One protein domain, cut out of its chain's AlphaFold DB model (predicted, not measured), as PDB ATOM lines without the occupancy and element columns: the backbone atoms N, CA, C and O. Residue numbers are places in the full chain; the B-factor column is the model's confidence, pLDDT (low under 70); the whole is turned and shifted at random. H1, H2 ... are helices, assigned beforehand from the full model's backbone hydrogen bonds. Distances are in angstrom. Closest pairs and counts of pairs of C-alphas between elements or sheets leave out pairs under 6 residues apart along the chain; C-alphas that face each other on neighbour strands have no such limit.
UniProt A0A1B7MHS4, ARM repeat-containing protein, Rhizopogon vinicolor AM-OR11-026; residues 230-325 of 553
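What this domain is: This is residues 230 to 325 of the 553 residues of the protein "ARM repeat-containing protein" of Rhizopogon vinicolor AM-OR11-026 (UniProt A0A1B7MHS4). The helices form a slab wound in stacked turns: H2, H5 and H8 stand side by side in one row, and H3 and H6 run side by side over its other side. Short H4 and H7, themselves side by side, lead back to the row, and short H1 lies at one end, close to H4 and H5. The printed part has 96 residues with eight named helices, H1 to H8 in chain order, and no named strand; the class is all helix. It is compact, with a radius of gyration of the C-alphas of 12.1 A and spans of 33 by 33 by 18 A.

How they stand to each other: H1, residues 230 to 235, is close but not clearly touching H4, residues 264 to 269; the closest C-alphas, of Ala 233 and Ile 267, are 5.8 A apart. H2, residues 238 to 247, touches H5, residues 271 to 282, the same way at a shallow tilt of 29 degrees, closest at C-alphas 238 and 276, 4.1 A. H3, residues 254 to 262, touches H6, residues 288 to 300, the same way at 11 degrees, a shallow tilt, closest at C-alphas 261 and 297, 5.6 A. H4 touches H5 only at the corner, and touches H7, residues 302 to 307, closest at C-alphas 265 and 305, 7.0 A. H5, with residues 274 to 278 alone, touches H8, residues 312 to 321, closest at C-alphas 278 and 314, 6.3 A. H2 and H8 are apart. Every O i to N i+4 pair is within hydrogen-bond range in each helix but H5, 7 of 8.

Where its parts are: H1 begins at C-alpha 230 (174.596, 192.053, 135.531). H5 is 16.8 A long and H6 18.2 A. H8 ends at C-alpha 321 (154.893, 193.172, 156.768).

The domain as a whole: The farthest C-alphas, of Ala 231 and Pro 325, are 35.2 A apart. The printed part has no cut, and no link is long. Residues 230 to 250 and 252 have pLDDT under 70.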
ATOM      1  N   GLN A 230     174.724 190.724 136.135       36.09
ATOM      2  CA  GLN A 230     174.596 192.053 135.531       36.09
ATOM      3  C   GLN A 230     173.427 192.085 134.525       36.09
ATOM      4  O   GLN A 230     172.634 193.022 134.521       36.09
ATOM      5  N   ALA A 231     173.252 191.010 133.744       37.09
ATOM      6  CA  ALA A 231     172.133 190.862 132.813       37.09
ATOM      7  C   ALA A 231     170.778 190.688 133.533       37.09
ATOM      8  O   ALA A 231     169.755 191.183 133.061       37.09
ATOM      9  N   LEU A 232     170.757 190.049 134.708       40.12
ATOM     10  CA  LEU A 232     169.564 189.919 135.558       40.12
ATOM     11  C   LEU A 232     169.060 191.269 136.101       40.12
ATOM     12  O   LEU A 232     167.848 191.461 136.227       40.12
ATOM     13  N   ALA A 233     169.963 192.204 136.408       37.81
ATOM     14  CA  ALA A 233     169.606 193.536 136.900       37.81
ATOM     15  C   ALA A 233     169.019 194.440 135.800       37.81
ATOM     16  O   ALA A 233     168.115 195.233 136.079       37.81
ATOM     17  N   ASP A 234     169.488 194.276 134.560       38.72
ATOM     18  CA  ASP A 234     169.119 195.144 133.439       38.72
ATOM     19  C   ASP A 234     167.881 194.660 132.656       38.72
ATOM     20  O   ASP A 234     167.229 195.467 131.994       38.72
ATOM     21  N   PHE A 235     167.497 193.377 132.756       40.00
ATOM     22  CA  PHE A 235     166.531 192.781 131.813       40.00
ATOM     23  C   PHE A 235     165.341 192.022 132.410       40.00
ATOM     24  O   PHE A 235     164.535 191.487 131.647       40.00
ATOM     25  N   TRP A 236     165.170 191.951 133.733       41.41
ATOM     26  CA  TRP A 236     164.166 191.047 134.304       41.41
ATOM     27  C   TRP A 236     162.815 191.725 134.619       41.41
ATOM     28  O   TRP A 236     162.726 192.532 135.553       41.41
ATOM     29  N   PRO A 237     161.706 191.378 133.930       44.16
ATOM     30  CA  PRO A 237     160.385 191.743 134.407       44.16
ATOM     31  C   PRO A 237     160.142 190.961 135.697       44.16
ATOM     32  O   PRO A 237     160.142 189.732 135.695       44.16
ATOM     33  N   CYS A 238     159.919 191.666 136.804       48.44
ATOM     34  CA  CYS A 238     159.559 191.140 138.129       48.44
ATOM     35  C   CYS A 238     158.635 189.900 138.106       48.44
ATOM     36  O   CYS A 238     158.778 189.013 138.943       48.44
ATOM     37  N   TYR A 239     157.742 189.803 137.118       43.81
ATOM     38  CA  TYR A 239     156.864 188.662 136.862       43.81
ATOM     39  C   TYR A 239     157.585 187.337 136.611       43.81
ATOM     40  O   TYR A 239     157.145 186.321 137.138       43.81
ATOM     41  N   LEU A 240     158.688 187.319 135.860       44.84
ATOM     42  CA  LEU A 240     159.422 186.083 135.583       44.84
ATOM     43  C   LEU A 240     160.142 185.556 136.831       44.84
ATOM     44  O   LEU A 240     160.312 184.354 136.959       44.84
ATOM     45  N   ILE A 241     160.532 186.429 137.772       54.53
ATOM     46  CA  ILE A 241     161.192 186.026 139.027       54.53
ATOM     47  C   ILE A 241     160.111 185.455 139.951       54.53
ATOM     48  O   ILE A 241     160.288 184.381 140.520       54.53
ATOM     49  N   SER A 242     158.955 186.123 140.036       51.12
ATOM     50  CA  SER A 242     157.793 185.609 140.766       51.12
ATOM     51  C   SER A 242     157.318 184.265 140.203       51.12
ATOM     52  O   SER A 242     156.987 183.359 140.968       51.12
ATOM     53  N   LEU A 243     157.339 184.105 138.876       50.19
ATOM     54  CA  LEU A 243     157.006 182.853 138.201       50.19
ATOM     55  C   LEU A 243     158.078 181.779 138.442       50.19
ATOM     56  O   LEU A 243     157.737 180.643 138.760       50.19
ATOM     57  N   ALA A 244     159.362 182.141 138.388       53.06
ATOM     58  CA  ALA A 244     160.468 181.238 138.695       53.06
ATOM     59  C   ALA A 244     160.409 180.732 140.145       53.06
ATOM     60  O   ALA A 244     160.615 179.548 140.375       53.06
ATOM     61  N   ILE A 245     160.045 181.574 141.117       56.31
ATOM     62  CA  ILE A 245     159.851 181.153 142.518       56.31
ATOM     63  C   ILE A 245     158.641 180.226 142.675       56.31
ATOM     64  O   ILE A 245     158.649 179.342 143.531       56.31
ATOM     65  N   MET A 246     157.596 180.413 141.867       52.72
ATOM     66  CA  MET A 246     156.441 179.513 141.860       52.72
ATOM     67  C   MET A 246     156.807 178.133 141.288       52.72
ATOM     68  O   MET A 246     156.313 177.119 141.776       52.72
ATOM     69  N   TRP A 247     157.674 178.082 140.273       46.22
ATOM     70  CA  TRP A 247     158.000 176.848 139.546       46.22
ATOM     71  C   TRP A 247     159.206 176.109 140.143       46.22
ATOM     72  O   TRP A 247     159.262 174.879 140.111       46.22
ATOM     73  N   CYS A 248     160.138 176.837 140.755       56.06
ATOM     74  CA  CYS A 248     161.306 176.308 141.446       56.06
ATOM     75  C   CYS A 248     161.129 176.505 142.956       56.06
ATOM     76  O   CYS A 248     161.160 177.624 143.466       56.06
ATOM     77  N   ARG A 249     160.952 175.406 143.698       62.25
ATOM     78  CA  ARG A 249     160.960 175.426 145.171       62.25
ATOM     79  C   ARG A 249     162.395 175.373 145.688       62.25
ATOM     80  O   ARG A 249     163.291 174.911 144.982       62.25
ATOM     81  N   ALA A 250     162.601 175.787 146.936       59.41
ATOM     82  CA  ALA A 250     163.880 175.592 147.614       59.41
ATOM     83  C   ALA A 250     164.300 174.106 147.539       59.41
ATOM     84  O   ALA A 250     163.447 173.234 147.750       59.41
ATOM     85  N   PRO A 251     165.573 173.799 147.222       71.75
ATOM     86  CA  PRO A 251     166.718 174.720 147.106       71.75
ATOM     87  C   PRO A 251     166.936 175.324 145.705       71.75
ATOM     88  O   PRO A 251     167.806 176.166 145.518       71.75
ATOM     89  N   ALA A 252     166.163 174.927 144.691       66.69
ATOM     90  CA  ALA A 252     166.413 175.334 143.304       66.69
ATOM     91  C   ALA A 252     166.219 176.841 143.051       66.69
ATOM     92  O   ALA A 252     166.694 177.341 142.043       66.69
ATOM     93  N   ASN A 253     165.534 177.561 143.945       74.00
ATOM     94  CA  ASN A 253     165.371 179.015 143.881       74.00
ATOM     95  C   ASN A 253     166.353 179.797 144.773       74.00
ATOM     96  O   ASN A 253     166.266 181.024 144.810       74.00
ATOM     97  N   ASP A 254     167.287 179.134 145.469       76.12
ATOM     98  CA  ASP A 254     168.228 179.808 146.377       76.12
ATOM     99  C   ASP A 254     169.135 180.800 145.640       76.12
ATOM    100  O   ASP A 254     169.350 181.897 146.148       76.12
ATOM    101  N   PHE A 255     169.546 180.487 144.405       77.00
ATOM    102  CA  PHE A 255     170.379 181.375 143.582       77.00
ATOM    103  C   PHE A 255     169.745 182.761 143.358       77.00
ATOM    104  O   PHE A 255     170.450 183.763 143.253       77.00
ATOM    105  N   ILE A 256     168.407 182.840 143.319       76.62
ATOM    106  CA  ILE A 256     167.675 184.105 143.172       76.62
ATOM    107  C   ILE A 256     167.877 184.955 144.429       76.62
ATOM    108  O   ILE A 256     168.148 186.152 144.342       76.62
ATOM    109  N   PHE A 257     167.756 184.338 145.606       82.94
ATOM    110  CA  PHE A 257     167.931 185.025 146.881       82.94
ATOM    111  C   PHE A 257     169.403 185.349 147.160       82.94
ATOM    112  O   PHE A 257     169.672 186.395 147.747       82.94
ATOM    113  N   ASP A 258     170.339 184.514 146.702       81.00
ATOM    114  CA  ASP A 258     171.781 184.795 146.723       81.00
ATOM    115  C   ASP A 258     172.079 186.082 145.947       81.00
ATOM    116  O   ASP A 258     172.584 187.048 146.520       81.00
ATOM    117  N   ALA A 259     171.637 186.154 144.688       77.75
ATOM    118  CA  ALA A 259     171.815 187.337 143.849       77.75
ATOM    119  C   ALA A 259     171.156 188.592 144.453       77.75
ATOM    120  O   ALA A 259     171.732 189.682 144.425       77.75
ATOM    121  N   MET A 260     169.962 188.449 145.046       83.19
ATOM    122  CA  MET A 260     169.279 189.548 145.736       83.19
ATOM    123  C   MET A 260     170.036 190.058 146.962       83.19
ATOM    124  O   MET A 260     169.959 191.250 147.253       83.19
ATOM    125  N   VAL A 261     170.710 189.180 147.709       86.19
ATOM    126  CA  VAL A 261     171.533 189.568 148.862       86.19
ATOM    127  C   VAL A 261     172.805 190.271 148.389       86.19
ATOM    128  O   VAL A 261     173.115 191.349 148.900       86.19
ATOM    129  N   ASP A 262     173.488 189.705 147.395       84.00
ATOM    130  CA  ASP A 262     174.800 190.173 146.938       84.00
ATOM    131  C   ASP A 262     174.734 191.513 146.197       84.00
ATOM    132  O   ASP A 262     175.622 192.353 146.349       84.00
ATOM    133  N   ARG A 263     173.666 191.744 145.424       80.75
ATOM    134  CA  ARG A 263     173.450 192.971 144.633       80.75
ATOM    135  C   ARG A 263     172.223 193.758 145.085       80.75
ATOM    136  O   ARG A 263     171.552 194.409 144.283       80.75
ATOM    137  N   MET A 264     171.888 193.686 146.376       87.31
ATOM    138  CA  MET A 264     170.671 194.302 146.918       87.31
ATOM    139  C   MET A 264     170.549 195.780 146.558       87.31
ATOM    140  O   MET A 264     169.474 196.238 146.173       87.31
ATOM    141  N   TRP A 265     171.628 196.538 146.739       84.19
ATOM    142  CA  TRP A 265     171.613 197.976 146.519       84.19
ATOM    143  C   TRP A 265     171.385 198.311 145.043       84.19
ATOM    144  O   TRP A 265     170.578 199.183 144.725       84.19
ATOM    145  N   GLU A 266     172.056 197.610 144.137       81.69
ATOM    146  CA  GLU A 266     171.942 197.786 142.693       81.69
ATOM    147  C   GLU A 266     170.540 197.402 142.200       81.69
ATOM    148  O   GLU A 266     169.877 198.197 141.531       81.69
ATOM    149  N   ILE A 267     170.031 196.240 142.619       79.31
ATOM    150  CA  ILE A 267     168.708 195.745 142.211       79.31
ATOM    151  C   ILE A 267     167.591 196.644 142.769       79.31
ATOM    152  O   ILE A 267     166.637 196.981 142.059       79.31
ATOM    153  N   ALA A 268     167.698 197.076 144.030       83.19
ATOM    154  CA  ALA A 268     166.667 197.875 144.691       83.19
ATOM    155  C   ALA A 268     166.609 199.336 144.212       83.19
ATOM    156  O   ALA A 268     165.619 200.027 144.468       83.19
ATOM    157  N   GLN A 269     167.635 199.827 143.511       80.50
ATOM    158  CA  GLN A 269     167.559 201.118 142.824       80.50
ATOM    159  C   GLN A 269     166.613 201.061 141.621       80.50
ATOM    160  O   GLN A 269     165.921 202.047 141.337       80.50
ATOM    161  N   GLY A 270     166.530 199.909 140.952       75.44
ATOM    162  CA  GLY A 270     165.622 199.669 139.837       75.44
ATOM    163  C   GLY A 270     164.159 199.610 140.278       75.44
ATOM    164  O   GLY A 270     163.805 198.984 141.279       75.44
ATOM    165  N   ARG A 271     163.261 200.232 139.500       80.25
ATOM    166  CA  ARG A 271     161.808 200.178 139.763       80.25
ATOM    167  C   ARG A 271     161.271 198.748 139.709       80.25
ATOM    168  O   ARG A 271     160.450 198.376 140.544       80.25
ATOM    169  N   PHE A 272     161.716 197.974 138.722       73.75
ATOM    170  CA  PHE A 272     161.301 196.585 138.537       73.75
ATOM    171  C   PHE A 272     162.010 195.656 139.518       73.75
ATOM    172  O   PHE A 272     161.338 194.841 140.141       73.75
ATOM    173  N   GLY A 273     163.315 195.849 139.736       73.56
ATOM    174  CA  GLY A 273     164.108 195.074 140.693       73.56
ATOM    175  C   GLY A 273     163.541 195.136 142.112       73.56
ATOM    176  O   GLY A 273     163.175 194.104 142.669       73.56
ATOM    177  N   ALA A 274     163.329 196.337 142.664       79.50
ATOM    178  CA  ALA A 274     162.757 196.496 144.006       79.50
ATOM    179  C   ALA A 274     161.355 195.873 144.152       79.50
ATOM    180  O   ALA A 274     161.033 195.274 145.180       79.50
ATOM    181  N   ARG A 275     160.507 196.002 143.122       78.94
ATOM    182  CA  ARG A 275     159.164 195.397 143.108       78.94
ATOM    183  C   ARG A 275     159.226 193.879 142.986       78.94
ATOM    184  O   ARG A 275     158.461 193.204 143.664       78.94
ATOM    185  N   GLY A 276     160.140 193.359 142.170       74.44
ATOM    186  CA  GLY A 276     160.417 191.931 142.042       74.44
ATOM    187  C   GLY A 276     160.862 191.345 143.372       74.44
ATOM    188  O   GLY A 276     160.213 190.436 143.874       74.44
ATOM    189  N   MET A 277     161.873 191.942 144.009       82.69
ATOM    190  CA  MET A 277     162.335 191.550 145.344       82.69
ATOM    191  C   MET A 277     161.189 191.534 146.362       82.69
ATOM    192  O   MET A 277     161.018 190.558 147.086       82.69
ATOM    193  N   ARG A 278     160.348 192.575 146.385       85.38
ATOM    194  CA  ARG A 278     159.183 192.616 147.276       85.38
ATOM    195  C   ARG A 278     158.169 191.504 146.980       85.38
ATOM    196  O   ARG A 278     157.721 190.850 147.915       85.38
ATOM    197  N   ALA A 279     157.851 191.253 145.711       79.44
ATOM    198  CA  ALA A 279     156.944 190.173 145.320       79.44
ATOM    199  C   ALA A 279     157.479 188.789 145.729       79.44
ATOM    200  O   ALA A 279     156.708 187.926 146.141       79.44
ATOM    201  N   CYS A 280     158.801 188.589 145.689       81.44
ATOM    202  CA  CYS A 280     159.438 187.360 146.176       81.44
ATOM    203  C   CYS A 280     159.235 187.171 147.675       81.44
ATOM    204  O   CYS A 280     158.974 186.063 148.132       81.44
ATOM    205  N   LEU A 281     159.349 188.260 148.434       85.62
ATOM    206  CA  LEU A 281     159.203 188.264 149.886       85.62
ATOM    207  C   LEU A 281     157.750 188.104 150.349       85.62
ATOM    208  O   LEU A 281     157.514 187.616 151.452       85.62
ATOM    209  N   GLU A 282     156.789 188.510 149.520       82.88
ATOM    210  CA  GLU A 282     155.348 188.338 149.748       82.88
ATOM    211  C   GLU A 282     154.817 186.998 149.192       82.88
ATOM    212  O   GLU A 282     153.672 186.629 149.449       82.88
ATOM    213  N   SER A 283     155.643 186.245 148.456       80.62
ATOM    214  CA  SER A 283     155.275 184.945 147.889       80.62
ATOM    215  C   SER A 283     155.056 183.890 148.980       80.62
ATOM    216  O   SER A 283     155.882 183.770 149.885       80.62
ATOM    217  N   PRO A 284     154.029 183.026 148.871       78.19
ATOM    218  CA  PRO A 284     153.816 181.930 149.819       78.19
ATOM    219  C   PRO A 284     154.884 180.825 149.727       78.19
ATOM    220  O   PRO A 284     154.915 179.924 150.564       78.19
ATOM    221  N   HIS A 285     155.743 180.854 148.703       76.56
ATOM    222  CA  HIS A 285     156.753 179.822 148.451       76.56
ATOM    223  C   HIS A 285     158.132 180.143 149.040       76.56
ATOM    224  O   HIS A 285     159.034 179.307 148.952       76.56
ATOM    225  N   ILE A 286     158.304 181.324 149.637       83.94
ATOM    226  CA  ILE A 286     159.557 181.706 150.283       83.94
ATOM    227  C   ILE A 286     159.702 181.032 151.653       83.94
ATOM    228  O   ILE A 286     158.756 180.939 152.436       83.94
ATOM    229  N   THR A 287     160.909 180.570 151.965       86.75
ATOM    230  CA  THR A 287     161.218 179.997 153.280       86.75
ATOM    231  C   THR A 287     161.626 181.078 154.283       86.75
ATOM    232  O   THR A 287     162.166 182.121 153.914       86.75
ATOM    233  N   LEU A 288     161.457 180.810 155.584       89.44
ATOM    234  CA  LEU A 288     161.928 181.719 156.642       89.44
ATOM    235  C   LEU A 288     163.447 181.957 156.581       89.44
ATOM    236  O   LEU A 288     163.903 183.061 156.856       89.44
ATOM    237  N   SER A 289     164.231 180.949 156.179       88.94
ATOM    238  CA  SER A 289     165.683 181.092 155.994       88.94
ATOM    239  C   SER A 289     166.006 182.128 154.912       88.94
ATOM    240  O   SER A 289     166.773 183.061 155.150       88.94
ATOM    241  N   GLN A 290     165.350 182.033 153.751       87.44
ATOM    242  CA  GLN A 290     165.501 182.997 152.656       87.44
ATOM    243  C   GLN A 290     165.054 184.403 153.080       87.44
ATOM    244  O   GLN A 290     165.779 185.371 152.846       87.44
ATOM    245  N   GLN A 291     163.922 184.525 153.784       91.00
ATOM    246  CA  GLN A 291     163.482 185.820 154.310       91.00
ATOM    247  C   GLN A 291     164.500 186.425 155.290       91.00
ATOM    248  O   GLN A 291     164.788 187.616 155.192       91.00
ATOM    249  N   HIS A 292     165.086 185.636 156.201       91.94
ATOM    250  CA  HIS A 292     166.113 186.122 157.133       91.94
ATOM    251  C   HIS A 292     167.380 186.607 156.418       91.94
ATOM    252  O   HIS A 292     167.961 187.622 156.813       91.94
ATOM    253  N   ARG A 293     167.805 185.917 155.353       91.31
ATOM    254  CA  ARG A 293     168.966 186.326 154.550       91.31
ATOM    255  C   ARG A 293     168.736 187.682 153.891       91.31
ATOM    256  O   ARG A 293     169.559 188.585 154.040       91.31
ATOM    257  N   ILE A 294     167.576 187.859 153.261       92.31
ATOM    258  CA  ILE A 294     167.200 189.137 152.647       92.31
ATOM    259  C   ILE A 294     167.024 190.226 153.708       92.31
ATOM    260  O   ILE A 294     167.523 191.332 153.534       92.31
ATOM    261  N   ALA A 295     166.381 189.927 154.838       93.75
ATOM    262  CA  ALA A 295     166.223 190.878 155.937       93.75
ATOM    263  C   ALA A 295     167.574 191.376 156.470       93.75
ATOM    264  O   ALA A 295     167.750 192.572 156.692       93.75
ATOM    265  N   THR A 296     168.550 190.474 156.606       93.12
ATOM    266  CA  THR A 296     169.918 190.833 157.001       93.12
ATOM    267  C   THR A 296     170.534 191.796 155.991       93.12
ATOM    268  O   THR A 296     171.043 192.848 156.378       93.12
ATOM    269  N   ALA A 297     170.413 191.509 154.695       93.19
ATOM    270  CA  ALA A 297     170.892 192.401 153.644       93.19
ATOM    271  C   ALA A 297     170.172 193.769 153.641       93.19
ATOM    272  O   ALA A 297     170.832 194.798 153.470       93.19
ATOM    273  N   VAL A 298     168.859 193.816 153.919       95.00
ATOM    274  CA  VAL A 298     168.090 195.072 154.044       95.00
ATOM    275  C   VAL A 298     168.604 195.908 155.212       95.00
ATOM    276  O   VAL A 298     168.799 197.113 155.064       95.00
ATOM    277  N   ILE A 299     168.867 195.287 156.365       94.50
ATOM    278  CA  ILE A 299     169.447 195.977 157.526       94.50
ATOM    279  C   ILE A 299     170.829 196.533 157.160       94.50
ATOM    280  O   ILE A 299     171.119 197.702 157.444       94.50
ATOM    281  N   LEU A 300     171.659 195.726 156.487       93.62
ATOM    282  CA  LEU A 300     173.013 196.109 156.092       93.62
ATOM    283  C   LEU A 300     173.050 197.281 155.101       93.62
ATOM    284  O   LEU A 300     173.936 198.132 155.204       93.62
ATOM    285  N   ASN A 301     172.056 197.373 154.218       93.00
ATOM    286  CA  ASN A 301     171.925 198.413 153.194       93.00
ATOM    287  C   ASN A 301     170.860 199.475 153.531       93.00
ATOM    288  O   ASN A 301     170.413 200.228 152.669       93.00
ATOM    289  N   SER A 302     170.439 199.570 154.791       94.31
ATOM    290  CA  SER A 302     169.269 200.370 155.182       94.31
ATOM    291  C   SER A 302     169.400 201.880 154.927       94.31
ATOM    292  O   SER A 302     168.413 202.532 154.586       94.31
ATOM    293  N   ILE A 303     170.609 202.438 155.029       94.25
ATOM    294  CA  ILE A 303     170.882 203.862 154.778       94.25
ATOM    295  C   ILE A 303     170.653 204.235 153.304       94.25
ATOM    296  O   ILE A 303     169.784 205.069 153.037       94.25
ATOM    297  N   PRO A 304     171.344 203.620 152.326       92.88
ATOM    298  CA  PRO A 304     171.115 203.955 150.926       92.88
ATOM    299  C   PRO A 304     169.690 203.570 150.479       92.88
ATOM    300  O   PRO A 304     169.030 204.360 149.797       92.88
ATOM    301  N   LEU A 305     169.128 202.456 150.975       92.75
ATOM    302  CA  LEU A 305     167.742 202.062 150.687       92.75
ATOM    303  C   LEU A 305     166.704 203.095 151.156       92.75
ATOM    304  O   LEU A 305     165.768 203.380 150.411       92.75
ATOM    305  N   THR A 306     166.851 203.704 152.343       93.19
ATOM    306  CA  THR A 306     165.862 204.684 152.841       93.19
ATOM    307  C   THR A 306     165.909 206.025 152.108       93.19
ATOM    308  O   THR A 306     164.980 206.830 152.228       93.19
ATOM    309  N   THR A 307     166.989 206.293 151.375       93.25
ATOM    310  CA  THR A 307     167.125 207.503 150.553       93.25
ATOM    311  C   THR A 307     166.596 207.311 149.132       93.25
ATOM    312  O   THR A 307     166.384 208.290 148.422       93.25
ATOM    313  N   ASN A 308     166.281 206.074 148.737       91.62
ATOM    314  CA  ASN A 308     165.761 205.747 147.416       91.62
ATOM    315  C   ASN A 308     164.256 205.391 147.477       91.62
ATOM    316  O   ASN A 308     163.864 204.552 148.287       91.62
ATOM    317  N   PRO A 309     163.389 205.967 146.620       87.75
ATOM    318  CA  PRO A 309     161.951 205.666 146.617       87.75
ATOM    319  C   PRO A 309     161.616 204.200 146.315       87.75
ATOM    320  O   PRO A 309     160.617 203.695 146.824       87.75
ATOM    321  N   ASN A 310     162.437 203.514 145.517       86.88
ATOM    322  CA  ASN A 310     162.271 202.097 145.202       86.88
ATOM    323  C   ASN A 310     162.806 201.228 146.351       86.88
ATOM    324  O   ASN A 310     162.095 200.352 146.838       86.88
ATOM    325  N   GLY A 311     164.001 201.541 146.865       88.50
ATOM    326  CA  GLY A 311     164.596 200.841 148.011       88.50
ATOM    327  C   GLY A 311     163.763 200.943 149.294       88.50
ATOM    328  O   GLY A 311     163.656 199.977 150.053       88.50
ATOM    329  N   ALA A 312     163.072 202.068 149.495       89.69
ATOM    330  CA  ALA A 312     162.155 202.266 150.613       89.69
ATOM    331  C   ALA A 312     160.989 201.259 150.631       89.69
ATOM    332  O   ALA A 312     160.415 201.030 151.696       89.69
ATOM    333  N   LEU A 313     160.655 200.617 149.502       88.44
ATOM    334  CA  LEU A 313     159.658 199.541 149.463       88.44
ATOM    335  C   LEU A 313     160.113 198.310 150.258       88.44
ATOM    336  O   LEU A 313     159.286 197.692 150.926       88.44
ATOM    337  N   LEU A 314     161.407 197.980 150.217       92.06
ATOM    338  CA  LEU A 314     161.973 196.845 150.953       92.06
ATOM    339  C   LEU A 314     162.066 197.141 152.450       92.06
ATOM    340  O   LEU A 314     161.749 196.285 153.272       92.06
ATOM    341  N   LEU A 315     162.417 198.378 152.814       93.62
ATOM    342  CA  LEU A 315     162.359 198.835 154.204       93.62
ATOM    343  C   LEU A 315     160.929 198.853 154.745       93.62
ATOM    344  O   LEU A 315     160.709 198.453 155.884       93.62
ATOM    345  N   ALA A 316     159.952 199.282 153.941       91.38
ATOM    346  CA  ALA A 316     158.545 199.233 154.326       91.38
ATOM    347  C   ALA A 316     158.080 197.788 154.538       91.38
ATOM    348  O   ALA A 316     157.468 197.498 155.560       91.38
ATOM    349  N   TRP A 317     158.434 196.864 153.639       93.12
ATOM    350  CA  TRP A 317     158.167 195.439 153.851       93.12
ATOM    351  C   TRP A 317     158.797 194.939 155.160       93.12
ATOM    352  O   TRP A 317     158.115 194.313 155.973       93.12
ATOM    353  N   PHE A 318     160.066 195.277 155.411       94.75
ATOM    354  CA  PHE A 318     160.771 194.852 156.617       94.75
ATOM    355  C   PHE A 318     160.117 195.395 157.896       94.75
ATOM    356  O   PHE A 318     159.959 194.650 158.858       94.75
ATOM    357  N   LEU A 319     159.694 196.660 157.913       91.69
ATOM    358  CA  LEU A 319     159.101 197.300 159.093       91.69
ATOM    359  C   LEU A 319     157.622 196.945 159.321       91.69
ATOM    360  O   LEU A 319     157.203 196.818 160.478       91.69
ATOM    361  N   ASP A 320     156.850 196.778 158.246       89.06
ATOM    362  CA  ASP A 320     155.387 196.686 158.308       89.06
ATOM    363  C   ASP A 320     154.881 195.239 158.136       89.06
ATOM    364  O   ASP A 320     153.990 194.820 158.874       89.06
ATOM    365  N   ALA A 321     155.451 194.462 157.206       86.81
ATOM    366  CA  ALA A 321     154.893 193.172 156.768       86.81
ATOM    367  C   ALA A 321     155.692 191.938 157.223       86.81
ATOM    368  O   ALA A 321     155.114 190.869 157.391       86.81
ATOM    369  N   SER A 322     157.003 192.067 157.452       87.56
ATOM    370  CA  SER A 322     157.887 190.920 157.724       87.56
ATOM    371  C   SER A 322     157.593 190.175 159.030       87.56
ATOM    372  O   SER A 322     157.993 189.028 159.197       87.56
ATOM    373  N   SER A 323     156.910 190.824 159.979       87.31
ATOM    374  CA  SER A 323     156.633 190.318 161.332       87.31
ATOM    375  C   SER A 323     157.867 189.948 162.176       87.31
ATOM    376  O   SER A 323     157.716 189.365 163.249       87.31
ATOM    377  N   PHE A 324     159.083 190.345 161.771       90.06
ATOM    378  CA  PHE A 324     160.287 190.035 162.544       90.06
ATOM    379  C   PHE A 324     160.332 190.763 163.898       90.06
ATOM    380  O   PHE A 324     160.004 191.961 163.978       90.06
ATOM    381  N   PRO A 325     160.765 190.074 164.973       89.44
ATOM    382  CA  PRO A 325     161.048 190.713 166.251       89.44
ATOM    383  C   PRO A 325     162.316 191.571 166.146       89.44
ATOM    384  O   PRO A 325     163.196 191.296 165.334       89.44
TER     385      PRO A 325